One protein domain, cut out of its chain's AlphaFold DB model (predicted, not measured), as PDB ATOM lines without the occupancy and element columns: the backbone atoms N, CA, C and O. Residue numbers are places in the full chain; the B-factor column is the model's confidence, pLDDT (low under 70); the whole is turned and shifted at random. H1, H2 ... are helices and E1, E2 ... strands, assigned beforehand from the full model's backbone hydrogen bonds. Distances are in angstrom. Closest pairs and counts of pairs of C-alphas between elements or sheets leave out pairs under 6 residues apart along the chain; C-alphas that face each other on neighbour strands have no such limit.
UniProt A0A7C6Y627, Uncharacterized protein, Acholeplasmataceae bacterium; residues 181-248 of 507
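What this domain is: This is residues 181 to 248 of the 507 residues of an uncharacterized protein of Acholeplasmataceae bacterium (UniProt A0A7C6Y627). A strongly twisted sheet of four strands has two helices packed on one face, making two layers: H1 slants over E4 and E3, and H2 packs near the E2 edge. A long loop, residues 212 to 223, joins H2 to E2. The 68 printed residues run E1 H1 H2 E2 E3 E4; the sheet's order is E1 E4 E3 E2, antiparallel throughout, and the class is mixed. The whole is compact and rounded, with a radius of gyration of the C-alphas of 11.2 A and spans of 28 by 25 by 23 A.

Where its parts are: E1, residues 181 to 185, begins at C-alpha 181 (2.639, -34.561, -50.673). H1, residues 187 to 197, is 15.0 A long; H2 is residues 203 to 211. E2, residues 224 to 228, and E3, residues 231 to 236, precede E4, residues 239 to 247, 26.2 A long and ending at C-alpha 247 (2.764, -36.640, -43.456).

How they stand to each other: E1 is antiparallel to E4, with N 185 and O 242 2.8 A apart. E2 E3 E4 form a meander, each strand the antiparallel neighbour of the one before: N 225 and O 233 are 2.8 A apart, N 243 and O 232 2.8 A. H1 is 8.9 A high over the sheet, over E4 and only just over E3, on which 3 of its C-alphas fall; its closest C-alphas to E4 are Phe 187 and Tyr 242, 6.6 A. The closest C-alphas of H2 and E2 are Arg 209 and Leu 227, 6.6 A. Every O i to N i+4 pair is within hydrogen-bond range in H2, and 6 of 7 in H1.

The domain as a whole: The farthest C-alphas, Ser 238 and Gly 248, are 31.7 A apart. The printed part has no cut. The link H2 to E2 is long. pLDDT is under 70 at residues 195 to 201, 213 to 220 and 247 to 248.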
ATOM      1  N   GLN A 181       3.627 -35.026 -49.711       85.50
ATOM      2  CA  GLN A 181       2.639 -34.561 -50.673       85.50
ATOM      3  C   GLN A 181       2.111 -33.205 -50.243       85.50
ATOM      4  O   GLN A 181       2.035 -32.893 -49.053       85.50
ATOM      5  N   VAL A 182       1.739 -32.409 -51.235       88.00
ATOM      6  CA  VAL A 182       1.171 -31.082 -51.041       88.00
ATOM      7  C   VAL A 182      -0.244 -31.099 -51.582       88.00
ATOM      8  O   VAL A 182      -0.467 -31.390 -52.756       88.00
ATOM      9  N   GLN A 183      -1.195 -30.785 -50.713       88.56
ATOM     10  CA  GLN A 183      -2.597 -30.641 -51.064       88.56
ATOM     11  C   GLN A 183      -2.971 -29.159 -51.035       88.56
ATOM     12  O   GLN A 183      -2.752 -28.496 -50.020       88.56
ATOM     13  N   GLU A 184      -3.556 -28.644 -52.119       90.44
ATOM     14  CA  GLU A 184      -4.255 -27.352 -52.101       90.44
ATOM     15  C   GLU A 184      -5.558 -27.505 -51.302       90.44
ATOM     16  O   GLU A 184      -6.318 -28.454 -51.507       90.44
ATOM     17  N   VAL A 185      -5.797 -26.598 -50.358       86.88
ATOM     18  CA  VAL A 185      -6.929 -26.650 -49.428       86.88
ATOM     19  C   VAL A 185      -7.741 -25.367 -49.552       86.88
ATOM     20  O   VAL A 185      -7.197 -24.266 -49.486       86.88
ATOM     21  N   GLU A 186      -9.060 -25.504 -49.665       87.50
ATOM     22  CA  GLU A 186      -9.986 -24.370 -49.649       87.50
ATOM     23  C   GLU A 186      -9.868 -23.570 -48.343       87.50
ATOM     24  O   GLU A 186      -9.716 -24.139 -47.258       87.50
ATOM     25  N   PHE A 187      -9.984 -22.240 -48.422       83.12
ATOM     26  CA  PHE A 187      -9.703 -21.347 -47.289       83.12
ATOM     27  C   PHE A 187     -10.512 -21.679 -46.024       83.12
ATOM     28  O   PHE A 187      -9.966 -21.657 -44.923       83.12
ATOM     29  N   ALA A 188     -11.794 -22.026 -46.164       81.38
ATOM     30  CA  ALA A 188     -12.653 -22.357 -45.024       81.38
ATOM     31  C   ALA A 188     -12.184 -23.625 -44.277       81.38
ATOM     32  O   ALA A 188     -12.152 -23.664 -43.039       81.38
ATOM     33  N   ASP A 189     -11.759 -24.646 -45.024       79.31
ATOM     34  CA  ASP A 189     -11.218 -25.887 -44.466       79.31
ATOM     35  C   ASP A 189      -9.822 -25.660 -43.883       79.31
ATOM     36  O   ASP A 189      -9.491 -26.171 -42.807       79.31
ATOM     37  N   PHE A 190      -9.015 -24.849 -44.565       81.12
ATOM     38  CA  PHE A 190      -7.695 -24.440 -44.112       81.12
ATOM     39  C   PHE A 190      -7.771 -23.694 -42.777       81.12
ATOM     40  O   PHE A 190      -7.089 -24.085 -41.834       81.12
ATOM     41  N   GLN A 191      -8.646 -22.691 -42.653       74.88
ATOM     42  CA  GLN A 191      -8.842 -21.896 -41.435       74.88
ATOM     43  C   GLN A 191      -9.221 -22.779 -40.238       74.88
ATOM     44  O   GLN A 191      -8.672 -22.628 -39.144       74.88
ATOM     45  N   THR A 192     -10.107 -23.752 -40.449       75.38
ATOM     46  CA  THR A 192     -10.526 -24.698 -39.405       75.38
ATOM     47  C   THR A 192      -9.376 -25.605 -38.957       75.38
ATOM     48  O   THR A 192      -9.207 -25.874 -37.767       75.38
ATOM     49  N   LYS A 193      -8.565 -26.092 -39.902       74.25
ATOM     50  CA  LYS A 193      -7.435 -26.985 -39.613       74.25
ATOM     51  C   LYS A 193      -6.264 -26.233 -38.975       74.25
ATOM     52  O   LYS A 193      -5.726 -26.678 -37.962       74.25
ATOM     53  N   ILE A 194      -5.895 -25.078 -39.521       73.62
ATOM     54  CA  ILE A 194      -4.734 -24.316 -39.067       73.62
ATOM     55  C   ILE A 194      -4.941 -23.777 -37.645       73.62
ATOM     56  O   ILE A 194      -4.054 -23.945 -36.808       73.62
ATOM     57  N   THR A 195      -6.124 -23.247 -37.314       67.31
ATOM     58  CA  THR A 195      -6.432 -22.753 -35.955       67.31
ATOM     59  C   THR A 195      -6.404 -23.861 -34.905       67.31
ATOM     60  O   THR A 195      -6.023 -23.644 -33.755       67.31
ATOM     61  N   ARG A 196      -6.741 -25.091 -35.301       65.50
ATOM     62  CA  ARG A 196      -6.740 -26.249 -34.405       65.50
ATOM     63  C   ARG A 196      -5.353 -26.865 -34.200       65.50
ATOM     64  O   ARG A 196      -5.106 -27.422 -33.134       65.50
ATOM     65  N   PHE A 197      -4.472 -26.804 -35.201       58.44
ATOM     66  CA  PHE A 197      -3.272 -27.651 -35.248       58.44
ATOM     67  C   PHE A 197      -1.939 -26.923 -35.457       58.44
ATOM     68  O   PHE A 197      -0.910 -27.589 -35.438       58.44
ATOM     69  N   SER A 198      -1.904 -25.599 -35.646       60.56
ATOM     70  CA  SER A 198      -0.661 -24.863 -35.978       60.56
ATOM     71  C   SER A 198      -0.245 -23.772 -34.985       60.56
ATOM     72  O   SER A 198       0.757 -23.088 -35.198       60.56
ATOM     73  N   GLY A 199      -1.028 -23.559 -33.924       63.19
ATOM     74  CA  GLY A 199      -0.833 -22.418 -33.026       63.19
ATOM     75  C   GLY A 199      -1.186 -21.062 -33.653       63.19
ATOM     76  O   GLY A 199      -0.802 -20.037 -33.096       63.19
ATOM     77  N   VAL A 200      -1.880 -21.037 -34.799       69.44
ATOM     78  CA  VAL A 200      -2.591 -19.842 -35.284       69.44
ATOM     79  C   VAL A 200      -3.806 -19.602 -34.393       69.44
ATOM     80  O   VAL A 200      -4.641 -20.494 -34.252       69.44
ATOM     81  N   ALA A 201      -3.895 -18.427 -33.773       63.94
ATOM     82  CA  ALA A 201      -4.936 -18.154 -32.779       63.94
ATOM     83  C   ALA A 201      -6.316 -17.910 -33.412       63.94
ATOM     84  O   ALA A 201      -7.323 -18.421 -32.922       63.94
ATOM     85  N   ASP A 202      -6.358 -17.142 -34.503       74.31
ATOM     86  CA  ASP A 202      -7.579 -16.721 -35.189       74.31
ATOM     87  C   ASP A 202      -7.288 -16.222 -36.624       74.31
ATOM     88  O   ASP A 202      -6.174 -16.332 -37.143       74.31
ATOM     89  N   GLU A 203      -8.322 -15.711 -37.298       76.44
ATOM     90  CA  GLU A 203      -8.228 -15.164 -38.657       76.44
ATOM     91  C   GLU A 203      -7.334 -13.920 -38.744       76.44
ATOM     92  O   GLU A 203      -6.686 -13.700 -39.769       76.44
ATOM     93  N   ASP A 204      -7.283 -13.116 -37.684       80.62
ATOM     94  CA  ASP A 204      -6.470 -11.907 -37.657       80.62
ATOM     95  C   ASP A 204      -4.988 -12.270 -37.494       80.62
ATOM     96  O   ASP A 204      -4.152 -11.680 -38.176       80.62
ATOM     97  N   ASP A 205      -4.643 -13.291 -36.697       79.12
ATOM     98  CA  ASP A 205      -3.294 -13.883 -36.669       79.12
ATOM     99  C   ASP A 205      -2.900 -14.425 -38.052       79.12
ATOM    100  O   ASP A 205      -1.824 -14.107 -38.559       79.12
ATOM    101  N   LEU A 206      -3.792 -15.154 -38.733       79.75
ATOM    102  CA  LEU A 206      -3.529 -15.642 -40.092       79.75
ATOM    103  C   LEU A 206      -3.260 -14.494 -41.082       79.75
ATOM    104  O   LEU A 206      -2.266 -14.528 -41.811       79.75
ATOM    105  N   LYS A 207      -4.102 -13.453 -41.084       80.50
ATOM    106  CA  LYS A 207      -3.900 -12.250 -41.911       80.50
ATOM    107  C   LYS A 207      -2.611 -11.525 -41.543       80.50
ATOM    108  O   LYS A 207      -1.902 -11.062 -42.431       80.50
ATOM    109  N   ASN A 208      -2.281 -11.440 -40.259       80.88
ATOM    110  CA  ASN A 208      -1.040 -10.833 -39.795       80.88
ATOM    111  C   ASN A 208       0.182 -11.615 -40.281       80.88
ATOM    112  O   ASN A 208       1.139 -10.990 -40.728       80.88
ATOM    113  N   ARG A 209       0.158 -12.953 -40.267       80.25
ATOM    114  CA  ARG A 209       1.239 -13.781 -40.835       80.25
ATOM    115  C   ARG A 209       1.367 -13.574 -42.342       80.25
ATOM    116  O   ARG A 209       2.473 -13.370 -42.830       80.25
ATOM    117  N   LEU A 210       0.243 -13.523 -43.058       81.88
ATOM    118  CA  LEU A 210       0.209 -13.228 -44.494       81.88
ATOM    119  C   LEU A 210       0.629 -11.799 -44.846       81.88
ATOM    120  O   LEU A 210       1.052 -11.580 -45.969       81.88
ATOM    121  N   ASN A 211       0.526 -10.825 -43.941       79.69
ATOM    122  CA  ASN A 211       0.884  -9.427 -44.221       79.69
ATOM    123  C   ASN A 211       2.271  -9.031 -43.688       79.69
ATOM    124  O   ASN A 211       2.886  -8.129 -44.238       79.69
ATOM    125  N   ASN A 212       2.771  -9.695 -42.642       73.25
ATOM    126  CA  ASN A 212       4.044  -9.365 -41.986       73.25
ATOM    127  C   ASN A 212       5.190 -10.341 -42.336       73.25
ATOM    128  O   ASN A 212       6.241 -10.312 -41.687       73.25
ATOM    129  N   HIS A 213       5.000 -11.206 -43.339       66.38
ATOM    130  CA  HIS A 213       5.964 -12.235 -43.754       66.38
ATOM    131  C   HIS A 213       7.313 -11.674 -44.225       66.38
ATOM    132  O   HIS A 213       8.332 -12.317 -44.000       66.38
ATOM    133  N   GLU A 214       7.348 -10.445 -44.753       56.56
ATOM    134  CA  GLU A 214       8.570  -9.801 -45.270       56.56
ATOM    135  C   GLU A 214       9.690  -9.629 -44.217       56.56
ATOM    136  O   GLU A 214      10.841  -9.359 -44.557       56.56
ATOM    137  N   THR A 215       9.377  -9.764 -42.922       54.00
ATOM    138  CA  THR A 215      10.335  -9.521 -41.828       54.00
ATOM    139  C   THR A 215      11.136 -10.750 -41.389       54.00
ATOM    140  O   THR A 215      12.125 -10.592 -40.670       54.00
ATOM    141  N   ASP A 216      10.772 -11.961 -41.826       58.75
ATOM    142  CA  ASP A 216      11.424 -13.210 -41.411       58.75
ATOM    143  C   ASP A 216      11.733 -14.094 -42.625       58.75
ATOM    144  O   ASP A 216      10.894 -14.866 -43.086       58.75
ATOM    145  N   LYS A 217      12.969 -13.994 -43.132       55.72
ATOM    146  CA  LYS A 217      13.434 -14.747 -44.309       55.72
ATOM    147  C   LYS A 217      13.306 -16.267 -44.161       55.72
ATOM    148  O   LYS A 217      13.260 -16.957 -45.166       55.72
ATOM    149  N   ASN A 218      13.221 -16.797 -42.939       57.59
ATOM    150  CA  ASN A 218      13.044 -18.235 -42.720       57.59
ATOM    151  C   ASN A 218      11.594 -18.698 -42.939       57.59
ATOM    152  O   ASN A 218      11.319 -19.897 -42.915       57.59
ATOM    153  N   LYS A 219      10.657 -17.759 -43.122       66.81
ATOM    154  CA  LYS A 219       9.235 -18.025 -43.359       66.81
ATOM    155  C   LYS A 219       8.814 -17.822 -44.806       66.81
ATOM    156  O   LYS A 219       7.679 -18.167 -45.122       66.81
ATOM    157  N   GLU A 220       9.680 -17.285 -45.657       68.00
ATOM    158  CA  GLU A 220       9.381 -17.067 -47.065       68.00
ATOM    159  C   GLU A 220      10.361 -17.834 -47.948       68.00
ATOM    160  O   GLU A 220      11.573 -17.754 -47.763       68.00
ATOM    161  N   PHE A 221       9.832 -18.575 -48.916       73.31
ATOM    162  CA  PHE A 221      10.632 -19.278 -49.912       73.31
ATOM    163  C   PHE A 221       9.891 -19.256 -51.248       73.31
ATOM    164  O   PHE A 221       8.747 -19.692 -51.305       73.31
ATOM    165  N   GLU A 222      10.507 -18.713 -52.302       76.44
ATOM    166  CA  GLU A 222       9.929 -18.649 -53.662       76.44
ATOM    167  C   GLU A 222       8.473 -18.112 -53.712       76.44
ATOM    168  O   GLU A 222       7.614 -18.616 -54.436       76.44
ATOM    169  N   GLY A 223       8.162 -17.078 -52.917       81.62
ATOM    170  CA  GLY A 223       6.815 -16.486 -52.846       81.62
ATOM    171  C   GLY A 223       5.780 -17.323 -52.078       81.62
ATOM    172  O   GLY A 223       4.582 -17.008 -52.092       81.62
ATOM    173  N   CYS A 224       6.224 -18.384 -51.400       87.19
ATOM    174  CA  CYS A 224       5.451 -19.124 -50.414       87.19
ATOM    175  C   CYS A 224       5.699 -18.582 -49.006       87.19
ATOM    176  O   CYS A 224       6.840 -18.354 -48.621       87.19
ATOM    177  N   VAL A 225       4.634 -18.451 -48.216       88.62
ATOM    178  CA  VAL A 225       4.663 -17.992 -46.824       88.62
ATOM    179  C   VAL A 225       4.320 -19.146 -45.893       88.62
ATOM    180  O   VAL A 225       3.248 -19.745 -45.991       88.62
ATOM    181  N   TYR A 226       5.211 -19.429 -44.952       87.25
ATOM    182  CA  TYR A 226       5.002 -20.368 -43.861       87.25
ATOM    183  C   TYR A 226       3.938 -19.853 -42.888       87.25
ATOM    184  O   TYR A 226       4.064 -18.757 -42.335       87.25
ATOM    185  N   LEU A 227       2.906 -20.659 -42.631       85.38
ATOM    186  CA  LEU A 227       1.784 -20.263 -41.774       85.38
ATOM    187  C   LEU A 227       1.761 -20.993 -40.426       85.38
ATOM    188  O   LEU A 227       1.080 -20.536 -39.507       85.38
ATOM    189  N   GLY A 228       2.564 -22.045 -40.262       81.50
ATOM    190  CA  GLY A 228       2.726 -22.784 -39.009       81.50
ATOM    191  C   GLY A 228       2.492 -24.280 -39.193       81.50
ATOM    192  O   GLY A 228       1.509 -24.683 -39.809       81.50
ATOM    193  N   ASN A 229       3.362 -25.109 -38.612       82.94
ATOM    194  CA  ASN A 229       3.435 -26.546 -38.879       82.94
ATOM    195  C   ASN A 229       3.386 -26.821 -40.394       82.94
ATOM    196  O   ASN A 229       3.853 -26.029 -41.198       82.94
ATOM    197  N   TYR A 230       2.776 -27.918 -40.817       86.88
ATOM    198  CA  TYR A 230       2.729 -28.343 -42.215       86.88
ATOM    199  C   TYR A 230       1.850 -27.470 -43.141       86.88
ATOM    200  O   TYR A 230       1.411 -27.953 -44.183       86.88
ATOM    201  N   TYR A 231       1.564 -26.213 -42.788       88.88
ATOM    202  CA  TYR A 231       0.707 -25.304 -43.545       88.88
ATOM    203  C   TYR A 231       1.486 -24.115 -44.119       88.88
ATOM    204  O   TYR A 231       2.266 -23.461 -43.421       88.88
ATOM    205  N   PHE A 232       1.210 -23.790 -45.381       91.81
ATOM    206  CA  PHE A 232       1.753 -22.613 -46.059       91.81
ATOM    207  C   PHE A 232       0.755 -22.028 -47.058       91.81
ATOM    208  O   PHE A 232      -0.271 -22.638 -47.356       91.81
ATOM    209  N   ALA A 233       1.048 -20.834 -47.559       91.19
ATOM    210  CA  ALA A 233       0.305 -20.208 -48.644       91.19
ATOM    211  C   ALA A 233       1.245 -19.766 -49.763       91.19
ATOM    212  O   ALA A 233       2.405 -19.469 -49.508       91.19
ATOM    213  N   GLN A 234       0.743 -19.691 -50.990       91.44
ATOM    214  CA  GLN A 234       1.468 -19.159 -52.143       91.44
ATOM    215  C   GLN A 234       0.632 -18.077 -52.812       91.44
ATOM    216  O   GLN A 234      -0.587 -18.221 -52.961       91.44
ATOM    217  N   LYS A 235       1.283 -16.994 -53.227       87.50
ATOM    218  CA  LYS A 235       0.617 -15.918 -53.956       87.50
ATOM    219  C   LYS A 235       0.561 -16.250 -55.445       87.50
ATOM    220  O   LYS A 235       1.596 -16.330 -56.101       87.50
ATOM    221  N   VAL A 236      -0.642 -16.411 -55.990       86.44
ATOM    222  CA  VAL A 236      -0.872 -16.634 -57.425       86.44
ATOM    223  C   VAL A 236      -1.663 -15.448 -57.972       86.44
ATOM    224  O   VAL A 236      -2.862 -15.302 -57.743       86.44
ATOM    225  N   GLY A 237      -0.965 -14.541 -58.658       85.75
ATOM    226  CA  GLY A 237      -1.529 -13.251 -59.059       85.75
ATOM    227  C   GLY A 237      -1.820 -12.360 -57.846       85.75
ATOM    228  O   GLY A 237      -0.911 -12.001 -57.097       85.75
ATOM    229  N   SER A 238      -3.084 -11.975 -57.658       83.25
ATOM    230  CA  SER A 238      -3.539 -11.184 -56.503       83.25
ATOM    231  C   SER A 238      -4.126 -12.023 -55.365       83.25
ATOM    232  O   SER A 238      -4.496 -11.454 -54.339       83.25
ATOM    233  N   GLU A 239      -4.235 -13.340 -55.537       87.62
ATOM    234  CA  GLU A 239      -4.920 -14.232 -54.600       87.62
ATOM    235  C   GLU A 239      -3.935 -15.150 -53.873       87.62
ATOM    236  O   GLU A 239      -2.896 -15.542 -54.408       87.62
ATOM    237  N   TRP A 240      -4.272 -15.483 -52.628       88.56
ATOM    238  CA  TRP A 240      -3.551 -16.477 -51.844       88.56
ATOM    239  C   TRP A 240      -4.187 -17.844 -52.044       88.56
ATOM    240  O   TRP A 240      -5.384 -18.014 -51.810       88.56
ATOM    241  N   LYS A 241      -3.361 -18.819 -52.419       91.56
ATOM    242  CA  LYS A 241      -3.688 -20.241 -52.352       91.56
ATOM    243  C   LYS A 241      -3.093 -20.842 -51.091       91.56
ATOM    244  O   LYS A 241      -2.007 -20.438 -50.681       91.56
ATOM    245  N   TYR A 242      -3.787 -21.802 -50.495       91.00
ATOM    246  CA  TYR A 242      -3.424 -22.382 -49.207       91.00
ATOM    247  C   TYR A 242      -3.146 -23.867 -49.349       91.00
ATOM    248  O   TYR A 242      -3.851 -24.573 -50.065       91.00
ATOM    249  N   PHE A 243      -2.127 -24.343 -48.646       91.50
ATOM    250  CA  PHE A 243      -1.601 -25.682 -48.836       91.50
ATOM    251  C   PHE A 243      -1.334 -26.379 -47.509       91.50
ATOM    252  O   PHE A 243      -0.935 -25.759 -46.518       91.50
ATOM    253  N   TYR A 244      -1.519 -27.695 -47.514       89.50
ATOM    254  CA  TYR A 244      -1.155 -28.588 -46.423       89.50
ATOM    255  C   TYR A 244      -0.168 -29.647 -46.914       89.50
ATOM    256  O   TYR A 244      -0.358 -30.252 -47.967       89.50
ATOM    257  N   SER A 245       0.891 -29.862 -46.136       88.12
ATOM    258  CA  SER A 245       1.979 -30.791 -46.446       88.12
ATOM    259  C   SER A 245       1.780 -32.108 -45.699       88.12
ATOM    260  O   SER A 245       2.217 -32.271 -44.551       88.12
ATOM    261  N   GLU A 246       1.110 -33.063 -46.334       78.50
ATOM    262  CA  GLU A 246       0.704 -34.317 -45.701       78.50
ATOM    263  C   GLU A 246       1.908 -35.122 -45.188       78.50
ATOM    264  O   GLU A 246       2.932 -35.283 -45.853       78.50
ATOM    265  N   SER A 247       1.820 -35.642 -43.962       63.28
ATOM    266  CA  SER A 247       2.764 -36.640 -43.456       63.28
ATOM    267  C   SER A 247       2.383 -38.024 -43.983       63.28
ATOM    268  O   SER A 247       1.326 -38.525 -43.616       63.28
ATOM    269  N   GLY A 248       3.249 -38.645 -44.789       60.12
ATOM    270  CA  GLY A 248       3.111 -40.051 -45.202       60.12
ATOM    271  C   GLY A 248       2.432 -40.287 -46.555       60.12
ATOM    272  O   GLY A 248       2.435 -41.419 -47.025       60.12
TER     273      GLY A 248